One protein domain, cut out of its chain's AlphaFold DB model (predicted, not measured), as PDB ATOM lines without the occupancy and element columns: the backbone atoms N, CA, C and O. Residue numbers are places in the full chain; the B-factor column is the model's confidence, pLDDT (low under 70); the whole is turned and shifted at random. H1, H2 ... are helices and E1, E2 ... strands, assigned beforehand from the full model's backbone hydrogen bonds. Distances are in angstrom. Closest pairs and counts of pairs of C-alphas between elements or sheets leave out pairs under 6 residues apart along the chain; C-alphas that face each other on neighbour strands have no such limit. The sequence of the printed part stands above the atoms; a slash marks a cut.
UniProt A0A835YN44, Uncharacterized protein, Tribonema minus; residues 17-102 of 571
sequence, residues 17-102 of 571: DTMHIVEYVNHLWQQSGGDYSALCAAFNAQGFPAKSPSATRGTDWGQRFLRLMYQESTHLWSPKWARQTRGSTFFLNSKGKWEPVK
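Overview. This is residues 17 to 102 of the 571 residues of an uncharacterized protein of Tribonema minus (UniProt A0A835YN44). A small antiparallel sheet, ordered E1 E2 E3, has helix H1 slantwise over one face, with H2 packed on H1 towards one end and short H3 at its other end. The 86 printed residues include, in order, H1 H2 E1 H3 E2 E3; the class is mixed, with under half in named elements. It is compact, radius of gyration of the C-alphas 12.0 A, spanning 35 by 24 by 21 A.

Arrangement. H1, residues 21 to 31, touches H2, residues 36 to 44, at C-alphas 29 and 39, 5.8 A, the closest; their tilt is steep, 56 degrees. H1 touches H3, residues 80 to 83, closest at C-alphas 21 and 81, 4.0 A. E1, residues 65 to 68, pairs with E2, residues 89 to 92, N 66 to O 90 2.9 A; E2 and E3, residues 98 to 102, form a hairpin, N 91 to O 99 2.8 A. H1's height over the sheet is 9.7 A; H2 only grazes it. In H1 and H2 every O i to N i+4 pair is within hydrogen-bond range; H3 is too short for one.

Along the chain. H1, 15.1 A long, begins at C-alpha 21 (-29.955, -5.131, -0.596); E3 ends at C-alpha 102 (-30.838, 5.466, -5.992).

Size, cuts and confidence. The printed part has no cut. Links H2 to E1 and E1 to H3 are long. No printed residue is under 70 pLDDT.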
ATOM      1  N   ASP A  17     -27.259 -14.028   3.668       91.75
ATOM      2  CA  ASP A  17     -26.103 -13.891   2.772       91.75
ATOM      3  C   ASP A  17     -26.485 -13.850   1.288       91.75
ATOM      4  O   ASP A  17     -25.797 -13.216   0.483       91.75
ATOM      5  N   THR A  18     -27.591 -14.501   0.924       90.50
ATOM      6  CA  THR A  18     -28.088 -14.560  -0.457       90.50
ATOM      7  C   THR A  18     -29.045 -13.424  -0.799       90.50
ATOM      8  O   THR A  18     -29.331 -13.228  -1.978       90.50
ATOM      9  N   MET A  19     -29.534 -12.677   0.199       94.81
ATOM     10  CA  MET A  19     -30.476 -11.580  -0.024       94.81
ATOM     11  C   MET A  19     -29.815 -10.439  -0.792       94.81
ATOM     12  O   MET A  19     -28.670 -10.051  -0.528       94.81
ATOM     13  N   HIS A  20     -30.573  -9.849  -1.704       94.88
ATOM     14  CA  HIS A  20     -30.233  -8.567  -2.305       94.88
ATOM     15  C   HIS A  20     -30.461  -7.415  -1.324       94.88
ATOM     16  O   HIS A  20     -31.228  -7.542  -0.374       94.88
ATOM     17  N   ILE A  21     -29.840  -6.251  -1.549       96.81
ATOM     18  CA  ILE A  21     -29.955  -5.131  -0.596       96.81
ATOM     19  C   ILE A  21     -31.396  -4.643  -0.403       96.81
ATOM     20  O   ILE A  21     -31.777  -4.311   0.714       96.81
ATOM     21  N   VAL A  22     -32.220  -4.659  -1.456       97.06
ATOM     22  CA  VAL A  22     -33.640  -4.268  -1.374       97.06
ATOM     23  C   VAL A  22     -34.414  -5.219  -0.454       97.06
ATOM     24  O   VAL A  22     -35.191  -4.773   0.393       97.06
ATOM     25  N   GLU A  23     -34.180  -6.524  -0.587       96.94
ATOM     26  CA  GLU A  23     -34.786  -7.555   0.262       96.94
ATOM     27  C   GLU A  23     -34.283  -7.439   1.699       96.94
ATOM     28  O   GLU A  23     -35.081  -7.431   2.631       96.94
ATOM     29  N   TYR A  24     -32.972  -7.271   1.875       97.88
ATOM     30  CA  TYR A  24     -32.339  -7.207   3.184       97.88
ATOM     31  C   TYR A  24     -32.788  -5.987   4.000       97.88
ATOM     32  O   TYR A  24     -33.101  -6.123   5.180       97.88
ATOM     33  N   VAL A  25     -32.908  -4.808   3.375       98.31
ATOM     34  CA  VAL A  25     -33.454  -3.606   4.034       98.31
ATOM     35  C   VAL A  25     -34.879  -3.857   4.530       98.31
ATOM     36  O   VAL A  25     -35.197  -3.552   5.677       98.31
ATOM     37  N   ASN A  26     -35.737  -4.446   3.692       98.19
ATOM     38  CA  ASN A  26     -37.121  -4.733   4.073       98.19
ATOM     39  C   ASN A  26     -37.224  -5.860   5.116       98.19
ATOM     40  O   ASN A  26     -38.093  -5.805   5.984       98.19
ATOM     41  N   HIS A  27     -36.325  -6.843   5.078       97.56
ATOM     42  CA  HIS A  27     -36.211  -7.887   6.094       97.56
ATOM     43  C   HIS A  27     -35.858  -7.298   7.467       97.56
ATOM     44  O   HIS A  27     -36.553  -7.564   8.449       97.56
ATOM     45  N   LEU A  28     -34.830  -6.447   7.531       98.00
ATOM     46  CA  LEU A  28     -34.435  -5.771   8.768       98.00
ATOM     47  C   LEU A  28     -35.521  -4.814   9.274       98.00
ATOM     48  O   LEU A  28     -35.741  -4.734  10.477       98.00
ATOM     49  N   TRP A  29     -36.236  -4.136   8.374       98.25
ATOM     50  CA  TRP A  29     -37.368  -3.274   8.728       98.25
ATOM     51  C   TRP A  29     -38.520  -4.043   9.389       98.25
ATOM     52  O   TRP A  29     -39.114  -3.583  10.363       98.25
ATOM     53  N   GLN A  30     -38.825  -5.243   8.891       97.38
ATOM     54  CA  GLN A  30     -39.816  -6.119   9.517       97.38
ATOM     55  C   GLN A  30     -39.335  -6.613  10.885       97.38
ATOM     56  O   GLN A  30     -40.102  -6.604  11.846       97.38
ATOM     57  N   GLN A  31     -38.060  -7.003  10.997       96.88
ATOM     58  CA  GLN A  31     -37.466  -7.426  12.270       96.88
ATOM     59  C   GLN A  31     -37.398  -6.299  13.302       96.88
ATOM     60  O   GLN A  31     -37.506  -6.568  14.497       96.88
ATOM     61  N   SER A  32     -37.253  -5.049  12.861       97.38
ATOM     62  CA  SER A  32     -37.254  -3.878  13.737       97.38
ATOM     63  C   SER A  32     -38.654  -3.430  14.161       97.38
ATOM     64  O   SER A  32     -38.776  -2.433  14.865       97.38
ATOM     65  N   GLY A  33     -39.717  -4.124  13.733       97.12
ATOM     66  CA  GLY A  33     -41.095  -3.728  14.024       97.12
ATOM     67  C   GLY A  33     -41.492  -2.399  13.377       97.12
ATOM     68  O   GLY A  33     -42.380  -1.720  13.881       97.12
ATOM     69  N   GLY A  34     -40.827  -2.011  12.284       97.12
ATOM     70  CA  GLY A  34     -41.036  -0.714  11.648       97.12
ATOM     71  C   GLY A  34     -40.368   0.462  12.370       97.12
ATOM     72  O   GLY A  34     -40.802   1.599  12.203       97.12
ATOM     73  N   ASP A  35     -39.330   0.214  13.177       97.94
ATOM     74  CA  ASP A  35     -38.544   1.276  13.810       97.94
ATOM     75  C   ASP A  35     -37.316   1.661  12.966       97.94
ATOM     76  O   ASP A  35     -36.482   0.817  12.607       97.94
ATOM     77  N   TYR A  36     -37.204   2.956  12.646       97.94
ATOM     78  CA  TYR A  36     -36.134   3.508  11.803       97.94
ATOM     79  C   TYR A  36     -34.776   3.459  12.504       97.94
ATOM     80  O   TYR A  36     -33.768   3.086  11.899       97.94
ATOM     81  N   SER A  37     -34.741   3.804  13.791       98.12
ATOM     82  CA  SER A  37     -33.498   3.870  14.563       98.12
ATOM     83  C   SER A  37     -32.873   2.485  14.722       98.12
ATOM     84  O   SER A  37     -31.665   2.330  14.550       98.12
ATOM     85  N   ALA A  38     -33.694   1.468  14.974       98.31
ATOM     86  CA  ALA A  38     -33.302   0.071  15.055       98.31
ATOM     87  C   ALA A  38     -32.830  -0.474  13.700       98.31
ATOM     88  O   ALA A  38     -31.810  -1.164  13.655       98.31
ATOM     89  N   LEU A  39     -33.489  -0.112  12.588       98.50
ATOM     90  CA  LEU A  39     -33.007  -0.439  11.239       98.50
ATOM     91  C   LEU A  39     -31.605   0.144  10.990       98.50
ATOM     92  O   LEU A  39     -30.698  -0.575  10.564       98.50
ATOM     93  N   CYS A  40     -31.395   1.427  11.297       98.38
ATOM     94  CA  CYS A  40     -30.080   2.056  11.174       98.38
ATOM     95  C   CYS A  40     -29.041   1.400  12.093       98.38
ATOM     96  O   CYS A  40     -27.921   1.127  11.659       98.38
ATOM     97  N   ALA A  41     -29.400   1.109  13.346       98.25
ATOM     98  CA  ALA A  41     -28.523   0.442  14.304       98.25
ATOM     99  C   ALA A  41     -28.079  -0.945  13.810       98.25
ATOM    100  O   ALA A  41     -26.904  -1.283  13.952       98.25
ATOM    101  N   ALA A  42     -28.970  -1.710  13.171       97.69
ATOM    102  CA  ALA A  42     -28.657  -3.030  12.625       97.69
ATOM    103  C   ALA A  42     -27.582  -2.979  11.525       97.69
ATOM    104  O   ALA A  42     -26.663  -3.800  11.520       97.69
ATOM    105  N   PHE A  43     -27.651  -2.001  10.616       97.56
ATOM    106  CA  PHE A  43     -26.609  -1.780   9.604       97.56
ATOM    107  C   PHE A  43     -25.307  -1.243  10.216       97.56
ATOM    108  O   PHE A  43     -24.223  -1.746   9.908       97.56
ATOM    109  N   ASN A  44     -25.404  -0.274  11.134       96.81
ATOM    110  CA  ASN A  44     -24.242   0.315  11.803       96.81
ATOM    111  C   ASN A  44     -23.442  -0.738  12.587       96.81
ATOM    112  O   ASN A  44     -22.215  -0.741  12.525       96.81
ATOM    113  N   ALA A  45     -24.123  -1.676  13.257       95.62
ATOM    114  CA  ALA A  45     -23.497  -2.789  13.973       95.62
ATOM    115  C   ALA A  45     -22.687  -3.725  13.055       95.62
ATOM    116  O   ALA A  45     -21.773  -4.403  13.513       95.62
ATOM    117  N   GLN A  46     -22.992  -3.736  11.755       94.12
ATOM    118  CA  GLN A  46     -22.284  -4.515  10.735       94.12
ATOM    119  C   GLN A  46     -21.206  -3.695  10.004       94.12
ATOM    120  O   GLN A  46     -20.611  -4.177   9.042       94.12
ATOM    121  N   GLY A  47     -20.946  -2.456  10.440       93.81
ATOM    122  CA  GLY A  47     -19.969  -1.560   9.817       93.81
ATOM    123  C   GLY A  47     -20.479  -0.857   8.556       93.81
ATOM    124  O   GLY A  47     -19.673  -0.407   7.741       93.81
ATOM    125  N   PHE A  48     -21.797  -0.755   8.369       95.69
ATOM    126  CA  PHE A  48     -22.409  -0.029   7.255       95.69
ATOM    127  C   PHE A  48     -23.143   1.199   7.784       95.69
ATOM    128  O   PHE A  48     -24.256   1.060   8.292       95.69
ATOM    129  N   PRO A  49     -22.550   2.404   7.694       96.38
ATOM    130  CA  PRO A  49     -23.216   3.617   8.131       96.38
ATOM    131  C   PRO A  49     -24.583   3.797   7.459       96.38
ATOM    132  O   PRO A  49     -24.673   4.019   6.250       96.38
ATOM    133  N   ALA A  50     -25.632   3.743   8.272       97.56
ATOM    134  CA  ALA A  50     -27.020   3.899   7.873       97.56
ATOM    135  C   ALA A  50     -27.624   5.113   8.575       97.56
ATOM    136  O   ALA A  50     -27.594   5.212   9.805       97.56
ATOM    137  N   LYS A  51     -28.132   6.065   7.787       97.06
ATOM    138  CA  LYS A  51     -28.747   7.306   8.285       97.06
ATOM    139  C   LYS A  51     -29.543   8.013   7.195       97.06
ATOM    140  O   LYS A  51     -29.402   7.696   6.017       97.06
ATOM    141  N   SER A  52     -30.296   9.036   7.575       97.50
ATOM    142  CA  SER A  52     -30.933   9.946   6.626       97.50
ATOM    143  C   SER A  52     -29.877  10.662   5.770       97.50
ATOM    144  O   SER A  52     -28.813  11.034   6.299       97.50
ATOM    145  N   PRO A  53     -30.147  10.898   4.473       97.06
ATOM    146  CA  PRO A  53     -29.390  11.855   3.673       97.06
ATOM    147  C   PRO A  53     -29.214  13.195   4.404       97.06
ATOM    148  O   PRO A  53     -30.068  13.604   5.187       97.06
ATOM    149  N   SER A  54     -28.093  13.882   4.167       95.62
ATOM    150  CA  SER A  54     -27.826  15.188   4.790       95.62
ATOM    151  C   SER A  54     -28.913  16.210   4.461       95.62
ATOM    152  O   SER A  54     -29.393  16.860   5.380       95.62
ATOM    153  N   ALA A  55     -29.337  16.270   3.194       95.31
ATOM    154  CA  ALA A  55     -30.361  17.199   2.719       95.31
ATOM    155  C   ALA A  55     -31.713  17.035   3.435       95.31
ATOM    156  O   ALA A  55     -32.406  18.012   3.669       95.31
ATOM    157  N   THR A  56     -32.090  15.817   3.840       96.81
ATOM    158  CA  THR A  56     -33.402  15.557   4.464       96.81
ATOM    159  C   THR A  56     -33.360  15.540   5.993       96.81
ATOM    160  O   THR A  56     -34.364  15.256   6.646       96.81
ATOM    161  N   ARG A  57     -32.201  15.785   6.616       95.06
ATOM    162  CA  ARG A  57     -32.078  15.695   8.075       95.06
ATOM    163  C   ARG A  57     -32.821  16.849   8.748       95.06
ATOM    164  O   ARG A  57     -32.581  18.004   8.435       95.06
ATOM    165  N   GLY A  58     -33.650  16.525   9.739       94.00
ATOM    166  CA  GLY A  58     -34.415  17.524  10.489       94.00
ATOM    167  C   GLY A  58     -35.675  18.013   9.772       94.00
ATOM    168  O   GLY A  58     -36.352  18.887  10.299       94.00
ATOM    169  N   THR A  59     -36.007  17.438   8.613       95.75
ATOM    170  CA  THR A  59     -37.268  17.679   7.902       95.75
ATOM    171  C   THR A  59     -38.192  16.464   8.027       95.75
ATOM    172  O   THR A  59     -37.759  15.383   8.446       95.75
ATOM    173  N   ASP A  60     -39.448  16.600   7.596       94.44
ATOM    174  CA  ASP A  60     -40.428  15.501   7.560       94.44
ATOM    175  C   ASP A  60     -39.990  14.327   6.660       94.44
ATOM    176  O   ASP A  60     -40.502  13.207   6.751       94.44
ATOM    177  N   TRP A  61     -38.989  14.551   5.805       96.44
ATOM    178  CA  TRP A  61     -38.391  13.533   4.949       96.44
ATOM    179  C   TRP A  61     -37.294  12.718   5.639       96.44
ATOM    180  O   TRP A  61     -36.924  11.656   5.134       96.44
ATOM    181  N   GLY A  62     -36.773  13.160   6.787       95.56
ATOM    182  CA  GLY A  62     -35.584  12.579   7.413       95.56
ATOM    183  C   GLY A  62     -35.697  11.077   7.663       95.56
ATOM    184  O   GLY A  62     -34.838  10.310   7.234       95.56
ATOM    185  N   GLN A  63     -36.784  10.627   8.286       96.81
ATOM    186  CA  GLN A  63     -37.009   9.198   8.561       96.81
ATOM    187  C   GLN A  63     -37.678   8.450   7.397       96.81
ATOM    188  O   GLN A  63     -37.817   7.231   7.438       96.81
ATOM    189  N   ARG A  64     -38.068   9.163   6.334       97.44
ATOM    190  CA  ARG A  64     -38.614   8.562   5.109       97.44
ATOM    191  C   ARG A  64     -37.531   8.164   4.119       97.44
ATOM    192  O   ARG A  64     -37.834   7.452   3.169       97.44
ATOM    193  N   PHE A  65     -36.289   8.592   4.338       98.25
ATOM    194  CA  PHE A  65     -35.145   8.212   3.523       98.25
ATOM    195  C   PHE A  65     -34.086   7.479   4.341       98.25
ATOM    196  O   PHE A  65     -33.734   7.868   5.455       98.25
ATOM    197  N   LEU A  66     -33.527   6.432   3.747       98.38
ATOM    198  CA  LEU A  66     -32.425   5.660   4.298       98.38
ATOM    199  C   LEU A  66     -31.281   5.676   3.297       98.38
ATOM    200  O   LEU A  66     -31.406   5.140   2.199       98.38
ATOM    201  N   ARG A  67     -30.156   6.266   3.686       97.75
ATOM    202  CA  ARG A  67     -28.903   6.187   2.943       97.75
ATOM    203  C   ARG A  67     -28.007   5.149   3.592       97.75
ATOM    204  O   ARG A  67     -27.737   5.232   4.792       97.75
ATOM    205  N   LEU A  68     -27.507   4.226   2.783       97.06
ATOM    206  CA  LEU A  68     -26.509   3.244   3.177       97.06
ATOM    207  C   LEU A  68     -25.155   3.621   2.578       97.06
ATOM    208  O   LEU A  68     -25.053   4.052   1.430       97.06
ATOM    209  N   MET A  69     -24.110   3.482   3.385       92.75
ATOM    210  CA  MET A  69     -22.724   3.664   2.972       92.75
ATOM    211  C   MET A  69     -21.904   2.472   3.458       92.75
ATOM    212  O   MET A  69     -22.290   1.784   4.403       92.75
ATOM    213  N   TYR A  70     -20.741   2.265   2.850       88.81
ATOM    214  CA  TYR A  70     -19.710   1.397   3.404       88.81
ATOM    215  C   TYR A  70     -18.523   2.254   3.837       88.81
ATOM    216  O   TYR A  70     -18.264   3.311   3.260       88.81
ATOM    217  N   GLN A  71     -17.812   1.801   4.861       87.00
ATOM    218  CA  GLN A  71     -16.485   2.320   5.169       87.00
ATOM    219  C   GLN A  71     -15.462   1.455   4.446       87.00
ATOM    220  O   GLN A  71     -15.654   0.248   4.306       87.00
ATOM    221  N   GLU A  72     -14.360   2.046   4.004       81.50
ATOM    222  CA  GLU A  72     -13.293   1.302   3.327       81.50
ATOM    223  C   GLU A  72     -12.775   0.120   4.162       81.50
ATOM    224  O   GLU A  72     -12.519  -0.958   3.624       81.50
ATOM    225  N   SER A  73     -12.739   0.291   5.487       82.94
ATOM    226  CA  SER A  73     -12.386  -0.730   6.478       82.94
ATOM    227  C   SER A  73     -13.416  -1.856   6.634       82.94
ATOM    228  O   SER A  73     -13.139  -2.864   7.285       82.94
ATOM    229  N   THR A  74     -14.619  -1.716   6.075       87.44
ATOM    230  CA  THR A  74     -15.665  -2.740   6.144       87.44
ATOM    231  C   THR A  74     -15.347  -3.841   5.142       87.44
ATOM    232  O   THR A  74     -15.571  -3.690   3.945       87.44
ATOM    233  N   HIS A  75     -14.831  -4.973   5.618       87.25
ATOM    234  CA  HIS A  75     -14.415  -6.102   4.772       87.25
ATOM    235  C   HIS A  75     -15.456  -7.235   4.704       87.25
ATOM    236  O   HIS A  75     -15.101  -8.412   4.602       87.25
ATOM    237  N   LEU A  76     -16.748  -6.897   4.790       91.81
ATOM    238  CA  LEU A  76     -17.839  -7.867   4.685       91.81
ATOM    239  C   LEU A  76     -18.161  -8.141   3.207       91.81
ATOM    240  O   LEU A  76     -18.977  -7.459   2.594       91.81
ATOM    241  N   TRP A  77     -17.479  -9.140   2.639       92.19
ATOM    242  CA  TRP A  77     -17.506  -9.449   1.201       92.19
ATOM    243  C   TRP A  77     -18.350 -10.663   0.808       92.19
ATOM    244  O   TRP A  77     -18.605 -10.865  -0.380       92.19
ATOM    245  N   SER A  78     -18.742 -11.493   1.777       92.12
ATOM    246  CA  SER A  78     -19.544 -12.697   1.534       92.12
ATOM    247  C   SER A  78     -20.989 -12.368   1.156       92.12
ATOM    248  O   SER A  78     -21.422 -12.808   0.091       92.12
ATOM    249  N   PRO A  79     -21.737 -11.570   1.942       93.94
ATOM    250  CA  PRO A  79     -23.147 -11.329   1.667       93.94
ATOM    251  C   PRO A  79     -23.354 -10.488   0.403       93.94
ATOM    252  O   PRO A  79     -22.653  -9.499   0.164       93.94
ATOM    253  N   LYS A  80     -24.362 -10.840  -0.402       91.88
ATOM    254  CA  LYS A  80     -24.696 -10.115  -1.637       91.88
ATOM    255  C   LYS A  80     -25.127  -8.677  -1.347       91.88
ATOM    256  O   LYS A  80     -24.568  -7.756  -1.945       91.88
ATOM    257  N   TRP A  81     -26.033  -8.477  -0.387       95.00
ATOM    258  CA  TRP A  81     -26.503  -7.150   0.024       95.00
ATOM    259  C   TRP A  81     -25.359  -6.215   0.436       95.00
ATOM    260  O   TRP A  81     -25.390  -5.040   0.084       95.00
ATOM    261  N   ALA A  82     -24.325  -6.728   1.114       95.12
ATOM    262  CA  ALA A  82     -23.219  -5.926   1.640       95.12
ATOM    263  C   ALA A  82     -22.456  -5.211   0.515       95.12
ATOM    264  O   ALA A  82     -22.169  -4.016   0.605       95.12
ATOM    265  N   ARG A  83     -22.219  -5.909  -0.601       92.94
ATOM    266  CA  ARG A  83     -21.579  -5.349  -1.805       92.94
ATOM    267  C   ARG A  83     -22.470  -4.351  -2.548       92.94
ATOM    268  O   ARG A  83     -21.961  -3.495  -3.261       92.94
ATOM    269  N   GLN A  84     -23.784  -4.427  -2.354       94.50
ATOM    270  CA  GLN A  84     -24.788  -3.552  -2.970       94.50
ATOM    271  C   GLN A  84     -25.127  -2.314  -2.108       94.50
ATOM    272  O   GLN A  84     -26.046  -1.563  -2.430       94.50
ATOM    273  N   THR A  85     -24.404  -2.078  -1.007       93.88
ATOM    274  CA  THR A  85     -24.613  -0.906  -0.130       93.88
ATOM    275  C   THR A  85     -23.947   0.380  -0.626       93.88
ATOM    276  O   THR A  85     -24.205   1.439  -0.059       93.88
ATOM    277  N   ARG A  86     -23.085   0.320  -1.652       92.00
ATOM    278  CA  ARG A  86     -22.316   1.470  -2.160       92.00
ATOM    279  C   ARG A  86     -23.246   2.602  -2.606       92.00
ATOM    280  O   ARG A  86     -23.792   2.551  -3.695       92.00
ATOM    281  N   GLY A  87     -23.406   3.620  -1.760       91.00
ATOM    282  CA  GLY A  87     -24.157   4.835  -2.086       91.00
ATOM    283  C   GLY A  87     -25.654   4.627  -2.340       91.00
ATOM    284  O   GLY A  87     -26.297   5.469  -2.971       91.00
ATOM    285  N   SER A  88     -26.218   3.516  -1.860       96.62
ATOM    286  CA  SER A  88     -27.622   3.162  -2.082       96.62
ATOM    287  C   SER A  88     -28.545   3.995  -1.191       96.62
ATOM    288  O   SER A  88     -28.304   4.141   0.011       96.62
ATOM    289  N   THR A  89     -29.619   4.535  -1.768       98.06
ATOM    290  CA  THR A  89     -30.627   5.322  -1.046       98.06
ATOM    291  C   THR A  89     -32.025   4.769  -1.293       98.06
ATOM    292  O   THR A  89     -32.409   4.471  -2.426       98.06
ATOM    293  N   PHE A  90     -32.791   4.656  -0.212       98.25
ATOM    294  CA  PHE A  90     -34.138   4.102  -0.191       98.25
ATOM    295  C   PHE A  90     -35.136   5.125   0.337       98.25
ATOM    296  O   PHE A  90     -34.793   5.969   1.163       98.25
ATOM    297  N   PHE A  91     -36.378   4.987  -0.106       98.00
ATOM    298  CA  PHE A  91     -37.536   5.748   0.328       98.00
ATOM    299  C   PHE A  91     -38.587   4.820   0.943       98.00
ATOM    300  O   PHE A  91     -38.927   3.786   0.363       98.00
ATOM    301  N   LEU A  92     -39.121   5.192   2.104       98.19
ATOM    302  CA  LEU A  92     -40.211   4.485   2.760       98.19
ATOM    303  C   LEU A  92     -41.546   4.932   2.161       98.19
ATOM    304  O   LEU A  92     -42.018   6.055   2.378       98.19
ATOM    305  N   ASN A  93     -42.163   4.037   1.394       96.25
ATOM    306  CA  ASN A  93     -43.438   4.316   0.756       96.25
ATOM    307  C   ASN A  93     -44.606   4.285   1.765       96.25
ATOM    308  O   ASN A  93     -44.486   3.852   2.910       96.25
ATOM    309  N   SER A  94     -45.789   4.701   1.311       95.38
ATOM    310  CA  SER A  94     -47.026   4.711   2.122       95.38
ATOM    311  C   SER A  94     -47.525   3.324   2.542       95.38
ATOM    312  O   SER A  94     -48.394   3.230   3.399       95.38
ATOM    313  N   LYS A  95     -46.991   2.247   1.955       96.75
ATOM    314  CA  LYS A  95     -47.302   0.857   2.317       96.75
ATOM    315  C   LYS A  95     -46.321   0.298   3.356       96.75
ATOM    316  O   LYS A  95     -46.343  -0.900   3.613       96.75
ATOM    317  N   GLY A  96     -45.432   1.129   3.907       96.94
ATOM    318  CA  GLY A  96     -44.423   0.700   4.871       96.94
ATOM    319  C   GLY A  96     -43.327  -0.181   4.265       96.94
ATOM    320  O   GLY A  96     -42.726  -0.970   4.990       96.94
ATOM    321  N   LYS A  97     -43.077  -0.077   2.951       97.31
ATOM    322  CA  LYS A  97     -42.005  -0.792   2.243       97.31
ATOM    323  C   LYS A  97     -40.920   0.188   1.801       97.31
ATOM    324  O   LYS A  97     -41.225   1.249   1.255       97.31
ATOM    325  N   TRP A  98     -39.663  -0.197   1.991       98.06
ATOM    326  CA  TRP A  98     -38.514   0.527   1.465       98.06
ATOM    327  C   TRP A  98     -38.328   0.222  -0.019       98.06
ATOM    328  O   TRP A  98     -38.163  -0.936  -0.413       98.06
ATOM    329  N   GLU A  99     -38.341   1.267  -0.839       96.81
ATOM    330  CA  GLU A  99     -38.076   1.208  -2.272       96.81
ATOM    331  C   GLU A  99     -36.771   1.931  -2.604       96.81
ATOM    332  O   GLU A  99     -36.512   2.997  -2.046       96.81
ATOM    333  N   PRO A 100     -35.942   1.395  -3.508       96.81
ATOM    334  CA  PRO A 100     -34.756   2.106  -3.954       96.81
ATOM    335  C   PRO A 100     -35.152   3.353  -4.751       96.81
ATOM    336  O   PRO A 100     -35.966   3.285  -5.671       96.81
ATOM    337  N   VAL A 101     -34.543   4.486  -4.410       97.00
ATOM    338  CA  VAL A 101     -34.587   5.713  -5.225       97.00
ATOM    339  C   VAL A 101     -33.262   5.968  -5.921       97.00
ATOM    340  O   VAL A 101     -33.241   6.658  -6.922       97.00
ATOM    341  N   LYS A 102     -32.170   5.402  -5.403       97.38
ATOM    342  CA  LYS A 102     -30.838   5.466  -5.992       97.38
ATOM    343  C   LYS A 102     -30.118   4.168  -5.674       97.38
ATOM    344  O   LYS A 102     -29.963   3.822  -4.500       97.38
TER     345      LYS A 102